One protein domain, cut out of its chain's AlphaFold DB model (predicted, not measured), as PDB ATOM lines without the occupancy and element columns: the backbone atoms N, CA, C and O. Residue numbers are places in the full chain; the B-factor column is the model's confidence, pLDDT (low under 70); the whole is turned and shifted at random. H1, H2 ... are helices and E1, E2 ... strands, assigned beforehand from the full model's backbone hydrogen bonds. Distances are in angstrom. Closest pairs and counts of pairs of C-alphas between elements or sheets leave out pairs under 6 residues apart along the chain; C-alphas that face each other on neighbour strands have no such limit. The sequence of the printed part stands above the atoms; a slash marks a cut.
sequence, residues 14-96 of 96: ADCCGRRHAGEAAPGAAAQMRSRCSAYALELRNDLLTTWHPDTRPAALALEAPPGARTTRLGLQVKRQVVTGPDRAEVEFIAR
ATOM      1  N   ALA A  14     165.192 216.050 128.937       91.56
ATOM      2  CA  ALA A  14     166.587 216.120 129.373       91.56
ATOM      3  C   ALA A  14     166.843 217.249 130.389       91.56
ATOM      4  O   ALA A  14     167.618 217.073 131.321       91.56
ATOM      5  N   ASP A  15     166.121 218.367 130.279       91.62
ATOM      6  CA  ASP A  15     166.246 219.510 131.192       91.62
ATOM      7  C   ASP A  15     165.293 219.466 132.387       91.62
ATOM      8  O   ASP A  15     165.343 220.328 133.268       91.62
ATOM      9  N   CYS A  16     164.397 218.484 132.430       91.75
ATOM     10  CA  CYS A  16     163.384 218.355 133.462       91.75
ATOM     11  C   CYS A  16     163.613 217.090 134.299       91.75
ATOM     12  O   CYS A  16     164.501 217.071 135.151       91.75
ATOM     13  N   CYS A  17     162.805 216.045 134.115       92.19
ATOM     14  CA  CYS A  17     162.925 214.815 134.894       92.19
ATOM     15  C   CYS A  17     164.120 213.960 134.457       92.19
ATOM     16  O   CYS A  17     164.628 213.206 135.275       92.19
ATOM     17  N   GLY A  18     164.637 214.153 133.238       91.12
ATOM     18  CA  GLY A  18     165.830 213.462 132.749       91.12
ATOM     19  C   GLY A  18     167.061 213.683 133.626       91.12
ATOM     20  O   GLY A  18     167.787 212.731 133.875       91.12
ATOM     21  N   ARG A  19     167.247 214.884 134.191       92.94
ATOM     22  CA  ARG A  19     168.348 215.151 135.135       92.94
ATOM     23  C   ARG A  19     168.259 214.312 136.408       92.94
ATOM     24  O   ARG A  19     169.251 213.755 136.856       92.94
ATOM     25  N   ARG A  20     167.046 214.175 136.952       92.69
ATOM     26  CA  ARG A  20     166.805 213.351 138.144       92.69
ATOM     27  C   ARG A  20     167.009 211.872 137.842       92.69
ATOM     28  O   ARG A  20     167.613 211.175 138.643       92.69
ATOM     29  N   HIS A  21     166.560 211.420 136.673       91.75
ATOM     30  CA  HIS A  21     166.783 210.040 136.243       91.75
ATOM     31  C   HIS A  21     168.261 209.748 135.929       91.75
ATOM     32  O   HIS A  21     168.717 208.616 136.007       91.75
ATOM     33  N   ALA A  22     169.045 210.786 135.628       90.44
ATOM     34  CA  ALA A  22     170.498 210.703 135.519       90.44
ATOM     35  C   ALA A  22     171.225 210.768 136.883       90.44
ATOM     36  O   ALA A  22     172.453 210.775 136.909       90.44
ATOM     37  N   GLY A  23     170.496 210.813 138.006       87.81
ATOM     38  CA  GLY A  23     171.056 210.804 139.360       87.81
ATOM     39  C   GLY A  23     171.153 212.172 140.045       87.81
ATOM     40  O   GLY A  23     171.629 212.244 141.175       87.81
ATOM     41  N   GLU A  24     170.695 213.261 139.417       92.06
ATOM     42  CA  GLU A  24     170.661 214.574 140.073       92.06
ATOM     43  C   GLU A  24     169.613 214.599 141.200       92.06
ATOM     44  O   GLU A  24     168.454 214.211 141.013       92.06
ATOM     45  N   ALA A  25     170.000 215.101 142.375       88.31
ATOM     46  CA  ALA A  25     169.100 215.200 143.515       88.31
ATOM     47  C   ALA A  25     167.903 216.117 143.208       88.31
ATOM     48  O   ALA A  25     168.032 217.208 142.647       88.31
ATOM     49  N   ALA A  26     166.703 215.692 143.604       89.31
ATOM     50  CA  ALA A  26     165.533 216.548 143.496       89.31
ATOM     51  C   ALA A  26     165.619 217.681 144.540       89.31
ATOM     52  O   ALA A  26     165.790 217.392 145.721       89.31
ATOM     53  N   PRO A  27     165.398 218.954 144.163       87.88
ATOM     54  CA  PRO A  27     165.479 220.090 145.089       87.88
ATOM     55  C   PRO A  27     164.330 220.145 146.119       87.88
ATOM     56  O   PRO A  27     164.197 221.124 146.844       87.88
ATOM     57  N   GLY A  28     163.452 219.136 146.152       88.69
ATOM     58  CA  GLY A  28     162.328 219.046 147.081       88.69
ATOM     59  C   GLY A  28     161.310 217.972 146.692       88.69
ATOM     60  O   GLY A  28     161.331 217.437 145.577       88.69
ATOM     61  N   ALA A  29     160.369 217.695 147.600       90.12
ATOM     62  CA  ALA A  29     159.414 216.595 147.460       90.12
ATOM     63  C   ALA A  29     158.522 216.704 146.213       90.12
ATOM     64  O   ALA A  29     158.317 215.710 145.518       90.12
ATOM     65  N   ALA A  30     158.045 217.901 145.842       89.94
ATOM     66  CA  ALA A  30     157.252 218.052 144.616       89.94
ATOM     67  C   ALA A  30     158.064 217.768 143.342       89.94
ATOM     68  O   ALA A  30     157.534 217.219 142.375       89.94
ATOM     69  N   ALA A  31     159.355 218.112 143.327       90.56
ATOM     70  CA  ALA A  31     160.230 217.788 142.206       90.56
ATOM     71  C   ALA A  31     160.494 216.277 142.124       90.56
ATOM     72  O   ALA A  31     160.472 215.717 141.027       90.56
ATOM     73  N   GLN A  32     160.678 215.616 143.271       91.19
ATOM     74  CA  GLN A  32     160.819 214.163 143.341       91.19
ATOM     75  C   GLN A  32     159.541 213.455 142.874       91.19
ATOM     76  O   GLN A  32     159.615 212.547 142.050       91.19
ATOM     77  N   MET A  33     158.365 213.935 143.292       90.75
ATOM     78  CA  MET A  33     157.070 213.415 142.843       90.75
ATOM     79  C   MET A  33     156.898 213.541 141.320       90.75
ATOM     80  O   MET A  33     156.553 212.571 140.651       90.75
ATOM     81  N   ARG A  34     157.230 214.703 140.733       90.19
ATOM     82  CA  ARG A  34     157.212 214.898 139.266       90.19
ATOM     83  C   ARG A  34     158.148 213.941 138.532       90.19
ATOM     84  O   ARG A  34     157.803 213.461 137.449       90.19
ATOM     85  N   SER A  35     159.327 213.685 139.101       91.38
ATOM     86  CA  SER A  35     160.273 212.707 138.563       91.38
ATOM     87  C   SER A  35     159.665 211.313 138.563       91.38
ATOM     88  O   SER A  35     159.585 210.696 137.506       91.38
ATOM     89  N   ARG A  36     159.131 210.865 139.705       90.25
ATOM     90  CA  ARG A  36     158.508 209.542 139.840       90.25
ATOM     91  C   ARG A  36     157.350 209.353 138.863       90.25
ATOM     92  O   ARG A  36     157.302 208.336 138.184       90.25
ATOM     93  N   CYS A  37     156.473 210.341 138.690       87.38
ATOM     94  CA  CYS A  37     155.408 210.257 137.683       87.38
ATOM     95  C   CYS A  37     155.947 210.138 136.251       87.38
ATOM     96  O   CYS A  37     155.408 209.375 135.454       87.38
ATOM     97  N   SER A  38     157.028 210.846 135.917       88.81
ATOM     98  CA  SER A  38     157.659 210.691 134.599       88.81
ATOM     99  C   SER A  38     158.311 209.321 134.434       88.81
ATOM    100  O   SER A  38     158.243 208.763 133.346       88.81
ATOM    101  N   ALA A  39     158.907 208.770 135.493       89.69
ATOM    102  CA  ALA A  39     159.453 207.419 135.491       89.69
ATOM    103  C   ALA A  39     158.357 206.362 135.287       89.69
ATOM    104  O   ALA A  39     158.553 205.457 134.485       89.69
ATOM    105  N   TYR A  40     157.175 206.518 135.900       85.31
ATOM    106  CA  TYR A  40     156.008 205.675 135.600       85.31
ATOM    107  C   TYR A  40     155.589 205.778 134.130       85.31
ATOM    108  O   TYR A  40     155.421 204.754 133.478       85.31
ATOM    109  N   ALA A  41     155.475 206.996 133.584       83.44
ATOM    110  CA  ALA A  41     155.072 207.188 132.187       83.44
ATOM    111  C   ALA A  41     156.064 206.613 131.165       83.44
ATOM    112  O   ALA A  41     155.671 206.318 130.038       83.44
ATOM    113  N   LEU A  42     157.340 206.519 131.543       84.12
ATOM    114  CA  LEU A  42     158.440 206.020 130.715       84.12
ATOM    115  C   LEU A  42     158.861 204.590 131.071       84.12
ATOM    116  O   LEU A  42     159.859 204.112 130.541       84.12
ATOM    117  N   GLU A  43     158.136 203.942 131.983       85.19
ATOM    118  CA  GLU A  43     158.412 202.592 132.476       85.19
ATOM    119  C   GLU A  43     159.839 202.394 133.031       85.19
ATOM    120  O   GLU A  43     160.417 201.307 132.983       85.19
ATOM    121  N   LEU A  44     160.407 203.451 133.616       87.25
ATOM    122  CA  LEU A  44     161.749 203.462 134.197       87.25
ATOM    123  C   LEU A  44     161.738 202.835 135.600       87.25
ATOM    124  O   LEU A  44     161.729 203.515 136.626       87.25
ATOM    125  N   ARG A  45     161.712 201.502 135.645       86.94
ATOM    126  CA  ARG A  45     161.601 200.719 136.892       86.94
ATOM    127  C   ARG A  45     162.746 200.977 137.865       86.94
ATOM    128  O   ARG A  45     162.502 201.100 139.062       86.94
ATOM    129  N   ASN A  46     163.972 201.083 137.358       85.25
ATOM    130  CA  ASN A  46     165.149 201.302 138.198       85.25
ATOM    131  C   ASN A  46     165.061 202.648 138.925       85.25
ATOM    132  O   ASN A  46     165.227 202.681 140.138       85.25
ATOM    133  N   ASP A  47     164.691 203.719 138.222       86.00
ATOM    134  CA  ASP A  47     164.465 205.044 138.811       86.00
ATOM    135  C   ASP A  47     163.383 205.045 139.901       86.00
ATOM    136  O   ASP A  47     163.486 205.738 140.917       86.00
ATOM    137  N   LEU A  48     162.325 204.253 139.721       86.88
ATOM    138  CA  LEU A  48     161.271 204.117 140.728       86.88
ATOM    139  C   LEU A  48     161.758 203.366 141.969       86.88
ATOM    140  O   LEU A  48     161.419 203.754 143.085       86.88
ATOM    141  N   LEU A  49     162.554 202.313 141.788       87.62
ATOM    142  CA  LEU A  49     163.097 201.519 142.891       87.62
ATOM    143  C   LEU A  49     164.187 202.263 143.669       87.62
ATOM    144  O   LEU A  49     164.282 202.086 144.882       87.62
ATOM    145  N   THR A  50     165.000 203.095 143.011       87.12
ATOM    146  CA  THR A  50     166.045 203.895 143.675       87.12
ATOM    147  C   THR A  50     165.467 205.049 144.485       87.12
ATOM    148  O   THR A  50     166.027 205.418 145.511       87.12
ATOM    149  N   THR A  51     164.335 205.607 144.053       87.06
ATOM    150  CA  THR A  51     163.656 206.717 144.741       87.06
ATOM    151  C   THR A  51     162.613 206.261 145.765       87.06
ATOM    152  O   THR A  51     161.934 207.097 146.369       87.06
ATOM    153  N   TRP A  52     162.465 204.950 145.968       89.44
ATOM    154  CA  TRP A  52     161.581 204.380 146.978       89.44
ATOM    155  C   TRP A  52     162.241 204.411 148.358       89.44
ATOM    156  O   TRP A  52     163.441 204.187 148.492       89.44
ATOM    157  N   HIS A  53     161.441 204.633 149.399       87.12
ATOM    158  CA  HIS A  53     161.902 204.438 150.769       87.12
ATOM    159  C   HIS A  53     162.345 202.976 150.987       87.12
ATOM    160  O   HIS A  53     161.586 202.076 150.616       87.12
ATOM    161  N   PRO A  54     163.514 202.706 151.599       87.69
ATOM    162  CA  PRO A  54     164.036 201.346 151.754       87.69
ATOM    163  C   PRO A  54     163.042 200.404 152.449       87.69
ATOM    164  O   PRO A  54     162.843 199.288 151.978       87.69
ATOM    165  N   ASP A  55     162.345 200.888 153.479       89.25
ATOM    166  CA  ASP A  55     161.414 200.074 154.275       89.25
ATOM    167  C   ASP A  55     160.141 199.644 153.535       89.25
ATOM    168  O   ASP A  55     159.497 198.678 153.933       89.25
ATOM    169  N   THR A  56     159.736 200.356 152.479       87.25
ATOM    170  CA  THR A  56     158.485 200.067 151.747       87.25
ATOM    171  C   THR A  56     158.724 199.675 150.296       87.25
ATOM    172  O   THR A  56     157.765 199.513 149.536       87.25
ATOM    173  N   ARG A  57     159.991 199.535 149.890       89.69
ATOM    174  CA  ARG A  57     160.370 199.227 148.513       89.69
ATOM    175  C   ARG A  57     160.016 197.776 148.171       89.69
ATOM    176  O   ARG A  57     160.535 196.866 148.816       89.69
ATOM    177  N   PRO A  58     159.214 197.526 147.123       85.38
ATOM    178  CA  PRO A  58     158.945 196.168 146.672       85.38
ATOM    179  C   PRO A  58     160.199 195.539 146.052       85.38
ATOM    180  O   PRO A  58     161.015 196.228 145.438       85.38
ATOM    181  N   ALA A  59     160.335 194.215 146.166       81.88
ATOM    182  CA  ALA A  59     161.449 193.473 145.566       81.88
ATOM    183  C   ALA A  59     161.438 193.530 144.026       81.88
ATOM    184  O   ALA A  59     162.493 193.561 143.397       81.88
ATOM    185  N   ALA A  60     160.248 193.584 143.425       77.81
ATOM    186  CA  ALA A  60     160.058 193.780 141.996       77.81
ATOM    187  C   ALA A  60     158.854 194.696 141.754       77.81
ATOM    188  O   ALA A  60     157.831 194.581 142.426       77.81
ATOM    189  N   LEU A  61     158.978 195.601 140.782       78.88
ATOM    190  CA  LEU A  61     157.889 196.478 140.364       78.88
ATOM    191  C   LEU A  61     157.351 196.005 139.015       78.88
ATOM    192  O   LEU A  61     158.038 196.121 137.996       78.88
ATOM    193  N   ALA A  62     156.123 195.488 139.008       75.50
ATOM    194  CA  ALA A  62     155.390 195.157 137.794       75.50
ATOM    195  C   ALA A  62     154.674 196.412 137.267       75.50
ATOM    196  O   ALA A  62     153.606 196.783 137.740       75.50
ATOM    197  N   LEU A  63     155.285 197.096 136.299       72.06
ATOM    198  CA  LEU A  63     154.619 198.089 135.456       72.06
ATOM    199  C   LEU A  63     153.997 197.342 134.271       72.06
ATOM    200  O   LEU A  63     154.544 197.351 133.174       72.06
ATOM    201  N   GLU A  64     152.959 196.551 134.513       62.94
ATOM    202  CA  GLU A  64     152.183 195.959 133.423       62.94
ATOM    203  C   GLU A  64     151.077 196.946 133.065       62.94
ATOM    204  O   GLU A  64     150.073 197.068 133.766       62.94
ATOM    205  N   ALA A  65     151.296 197.723 132.007       57.28
ATOM    206  CA  ALA A  65     150.239 198.537 131.438       57.28
ATOM    207  C   ALA A  65     149.274 197.612 130.669       57.28
ATOM    208  O   ALA A  65     149.739 196.785 129.878       57.28
ATOM    209  N   PRO A  66     147.945 197.717 130.861       53.84
ATOM    210  CA  PRO A  66     147.007 196.961 130.043       53.84
ATOM    211  C   PRO A  66     147.242 197.254 128.547       53.84
ATOM    212  O   PRO A  66     147.622 198.378 128.201       53.84
ATOM    213  N   PRO A  67     147.023 196.285 127.639       45.47
ATOM    214  CA  PRO A  67     147.214 196.504 126.207       45.47
ATOM    215  C   PRO A  67     146.429 197.741 125.741       45.47
ATOM    216  O   PRO A  67     145.217 197.818 125.920       45.47
ATOM    217  N   GLY A  68     147.124 198.733 125.173       51.81
ATOM    218  CA  GLY A  68     146.530 200.011 124.748       51.81
ATOM    219  C   GLY A  68     146.671 201.166 125.748       51.81
ATOM    220  O   GLY A  68     146.490 202.320 125.360       51.81
ATOM    221  N   ALA A  69     147.089 200.909 126.990       54.47
ATOM    222  CA  ALA A  69     147.472 201.943 127.944       54.47
ATOM    223  C   ALA A  69     148.870 202.483 127.610       54.47
ATOM    224  O   ALA A  69     149.845 202.252 128.318       54.47
ATOM    225  N   ARG A  70     148.992 203.242 126.516       53.31
ATOM    226  CA  ARG A  70     150.129 204.157 126.402       53.31
ATOM    227  C   ARG A  70     149.931 205.220 127.477       53.31
ATOM    228  O   ARG A  70     149.006 206.026 127.370       53.31
ATOM    229  N   THR A  71     150.808 205.249 128.478       55.09
ATOM    230  CA  THR A  71     150.988 206.364 129.423       55.09
ATOM    231  C   THR A  71     151.510 207.590 128.670       55.09
ATOM    232  O   THR A  71     152.643 208.051 128.807       55.09
ATOM    233  N   THR A  72     150.674 208.090 127.770       56.34
ATOM    234  CA  THR A  72     150.966 209.170 126.846       56.34
ATOM    235  C   THR A  72     150.806 210.460 127.635       56.34
ATOM    236  O   THR A  72     149.696 210.931 127.816       56.34
ATOM    237  N   ARG A  73     151.924 211.011 128.127       60.41
ATOM    238  CA  ARG A  73     152.013 212.310 128.824       60.41
ATOM    239  C   ARG A  73     151.113 212.412 130.075       60.41
ATOM    240  O   ARG A  73     149.991 212.893 130.000       60.41
ATOM    241  N   LEU A  74     151.677 212.074 131.237       68.44
ATOM    242  CA  LEU A  74     151.029 212.276 132.539       68.44
ATOM    243  C   LEU A  74     151.117 213.736 133.008       68.44
ATOM    244  O   LEU A  74     152.128 214.171 133.562       68.44
ATOM    245  N   GLY A  75     150.046 214.506 132.837       68.88
ATOM    246  CA  GLY A  75     149.998 215.866 133.372       68.88
ATOM    247  C   GLY A  75     149.939 215.839 134.900       68.88
ATOM    248  O   GLY A  75     148.947 215.372 135.451       68.88
ATOM    249  N   LEU A  76     150.962 216.357 135.596       81.62
ATOM    250  CA  LEU A  76     150.943 216.454 137.058       81.62
ATOM    251  C   LEU A  76     150.664 217.885 137.520       81.62
ATOM    252  O   LEU A  76     151.472 218.794 137.323       81.62
ATOM    253  N   GLN A  77     149.541 218.069 138.213       84.69
ATOM    254  CA  GLN A  77     149.223 219.315 138.902       84.69
ATOM    255  C   GLN A  77     149.437 219.139 140.406       84.69
ATOM    256  O   GLN A  77     148.676 218.432 141.060       84.69
ATOM    257  N   VAL A  78     150.448 219.811 140.961       86.19
ATOM    258  CA  VAL A  78     150.626 219.898 142.419       86.19
ATOM    259  C   VAL A  78     149.549 220.827 142.975       86.19
ATOM    260  O   VAL A  78     149.415 221.956 142.504       86.19
ATOM    261  N   LYS A  79     148.771 220.345 143.943       91.44
ATOM    262  CA  LYS A  79     147.743 221.117 144.651       91.44
ATOM    263  C   LYS A  79     148.292 221.732 145.923       91.44
ATOM    264  O   LYS A  79     148.053 222.907 146.182       91.44
ATOM    265  N   ARG A  80     149.057 220.950 146.682       91.38
ATOM    266  CA  ARG A  80     149.622 221.373 147.958       91.38
ATOM    267  C   ARG A  80     150.963 220.695 148.190       91.38
ATOM    268  O   ARG A  80     151.145 219.534 147.837       91.38
ATOM    269  N   GLN A  81     151.890 221.422 148.796       92.25
ATOM    270  CA  GLN A  81     153.117 220.866 149.346       92.25
ATOM    271  C   GLN A  81     153.294 221.433 150.750       92.25
ATOM    272  O   GLN A  81     153.220 222.647 150.928       92.25
ATOM    273  N   VAL A  82     153.533 220.562 151.725       93.38
ATOM    274  CA  VAL A  82     153.769 220.946 153.120       93.38
ATOM    275  C   VAL A  82     155.013 220.226 153.615       93.38
ATOM    276  O   VAL A  82     155.125 219.016 153.456       93.38
ATOM    277  N   VAL A  83     155.952 220.963 154.205       92.19
ATOM    278  CA  VAL A  83     157.076 220.368 154.937       92.19
ATOM    279  C   VAL A  83     156.555 219.989 156.321       92.19
ATOM    280  O   VAL A  83     156.115 220.858 157.068       92.19
ATOM    281  N   THR A  84     156.538 218.695 156.631       91.81
ATOM    282  CA  THR A  84     155.983 218.144 157.879       91.81
ATOM    283  C   THR A  84     157.065 217.775 158.895       91.81
ATOM    284  O   THR A  84     156.753 217.458 160.038       91.81
ATOM    285  N   GLY A  85     158.339 217.853 158.506       90.12
ATOM    286  CA  GLY A  85     159.489 217.625 159.375       90.12
ATOM    287  C   GLY A  85     160.801 218.063 158.716       90.12
ATOM    288  O   GLY A  85     160.784 218.516 157.572       90.12
ATOM    289  N   PRO A  86     161.947 217.920 159.406       87.56
ATOM    290  CA  PRO A  86     163.256 218.319 158.876       87.56
ATOM    291  C   PRO A  86     163.643 217.554 157.599       87.56
ATOM    292  O   PRO A  86     164.340 218.087 156.742       87.56
ATOM    293  N   ASP A  87     163.154 216.325 157.460       87.94
ATOM    294  CA  ASP A  87     163.412 215.389 156.363       87.94
ATOM    295  C   ASP A  87     162.114 214.866 155.715       87.94
ATOM    296  O   ASP A  87     162.138 213.932 154.913       87.94
ATOM    297  N   ARG A  88     160.960 215.460 156.050       88.88
ATOM    298  CA  ARG A  88     159.641 214.988 155.612       88.88
ATOM    299  C   ARG A  88     158.823 216.095 154.982       88.88
ATOM    300  O   ARG A  88     158.738 217.214 155.486       88.88
ATOM    301  N   ALA A  89     158.169 215.753 153.882       92.19
ATOM    302  CA  ALA A  89     157.197 216.614 153.246       92.19
ATOM    303  C   ALA A  89     156.095 215.785 152.592       92.19
ATOM    304  O   ALA A  89     156.329 214.691 152.079       92.19
ATOM    305  N   GLU A  90     154.903 216.356 152.574       92.69
ATOM    306  CA  GLU A  90     153.729 215.803 151.922       92.69
ATOM    307  C   GLU A  90     153.424 216.601 150.658       92.69
ATOM    308  O   GLU A  90     153.523 217.832 150.634       92.69
ATOM    309  N   VAL A  91     153.062 215.887 149.593       92.06
ATOM    310  CA  VAL A  91     152.711 216.474 148.299       92.06
ATOM    311  C   VAL A  91     151.364 215.919 147.876       92.06
ATOM    312  O   VAL A  91     151.227 214.727 147.615       92.06
ATOM    313  N   GLU A  92     150.388 216.806 147.758       92.44
ATOM    314  CA  GLU A  92     149.080 216.517 147.196       92.44
ATOM    315  C   GLU A  92     149.082 216.917 145.722       92.44
ATOM    316  O   GLU A  92     149.454 218.042 145.364       92.44
ATOM    317  N   PHE A  93     148.692 215.997 144.844       88.69
ATOM    318  CA  PHE A  93     148.751 216.209 143.404       88.69
ATOM    319  C   PHE A  93     147.651 215.447 142.670       88.69
ATOM    320  O   PHE A  93     147.098 214.472 143.168       88.69
ATOM    321  N   ILE A  94     147.372 215.895 141.448       86.44
ATOM    322  CA  ILE A  94     146.514 215.205 140.489       86.44
ATOM    323  C   ILE A  94     147.395 214.742 139.333       86.44
ATOM    324  O   ILE A  94     148.042 215.577 138.693       86.44
ATOM    325  N   ALA A  95     147.409 213.436 139.074       80.19
ATOM    326  CA  ALA A  95     147.935 212.853 137.843       80.19
ATOM    327  C   ALA A  95     146.781 212.689 136.844       80.19
ATOM    328  O   ALA A  95     145.706 212.224 137.223       80.19
ATOM    329  N   ARG A  96     146.993 213.125 135.603       71.44
ATOM    330  CA  ARG A  96     146.027 213.053 134.500       71.44
ATOM    331  C   ARG A  96     146.593 212.240 133.357       71.44
ATOM    332  O   ARG A  96     147.808 212.417 133.109       71.44
TER     333      ARG A  96
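This is residues 14 to 96 of the 96 residues of the protein "SEC-C motif-containing protein" of Rehaibacterium terrae (UniProt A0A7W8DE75). Helix H2 sits in the middle, with the two-stranded hairpin of E1 and E2 on one side of it and the short helix H1 on a side turned away from the strands; H3 folds back beside residues 36 to 40 of H2. A long stretch with no named element, residues 51 to 75, then swings round from H3 to E1. The printed part has 83 residues, with three named helices and two named strands in the order H1, H2, H3, E1, E2. The sheet E1 - E2 is antiparallel and the class is mixed, helices and strands, with 39 residues, under half, in named elements. The whole is compact, with a radius of gyration of the C-alphas of 13.3 A and spans of 42 by 28 by 23 A.

Find C-alpha 76 at (150.943, 216.454, 137.058); from there E1, residues 76 to 83, runs 19.3 A and bends by 65 degrees at residue 79. E2, residues 89 to 95, returns over 18.4 A to C-alpha 95 at (147.935, 212.853, 137.843). H2, residues 29 to 41, covers 18.5 A from C-alpha 29 at (159.414, 216.595, 147.460). H1 is residues 17 to 21, and H3 is residues 45 to 50.

In the hairpin of E1 and E2, look at N 79 and O 92, 2.8 A apart, and N 90 and O 82, also 2.8 A. The closest C-alphas of H2 and E2 are those of Ala 30 and Val 91, 6.1 A. H1 touches H2, closest at the C-alphas of Cys 17 and Ser 35, 5.0 A. H2 and H3 form a helical hairpin at a shallow tilt of 24 degrees, opposite ways; they touch, closest at the C-alphas of Arg 36 and Leu 48, 6.2 A. H1 is apart from E1 and E2. In H1, H2 and H3 every O i to N i+4 pair is within hydrogen-bond range.

The C-alphas of Pro 67 and Pro 86, the two farthest apart, are 42.4 A apart. The printed part has no cut. The link from H3 to E1 is long, 25 residues, and pLDDT is under 70 at residues 64 to 75.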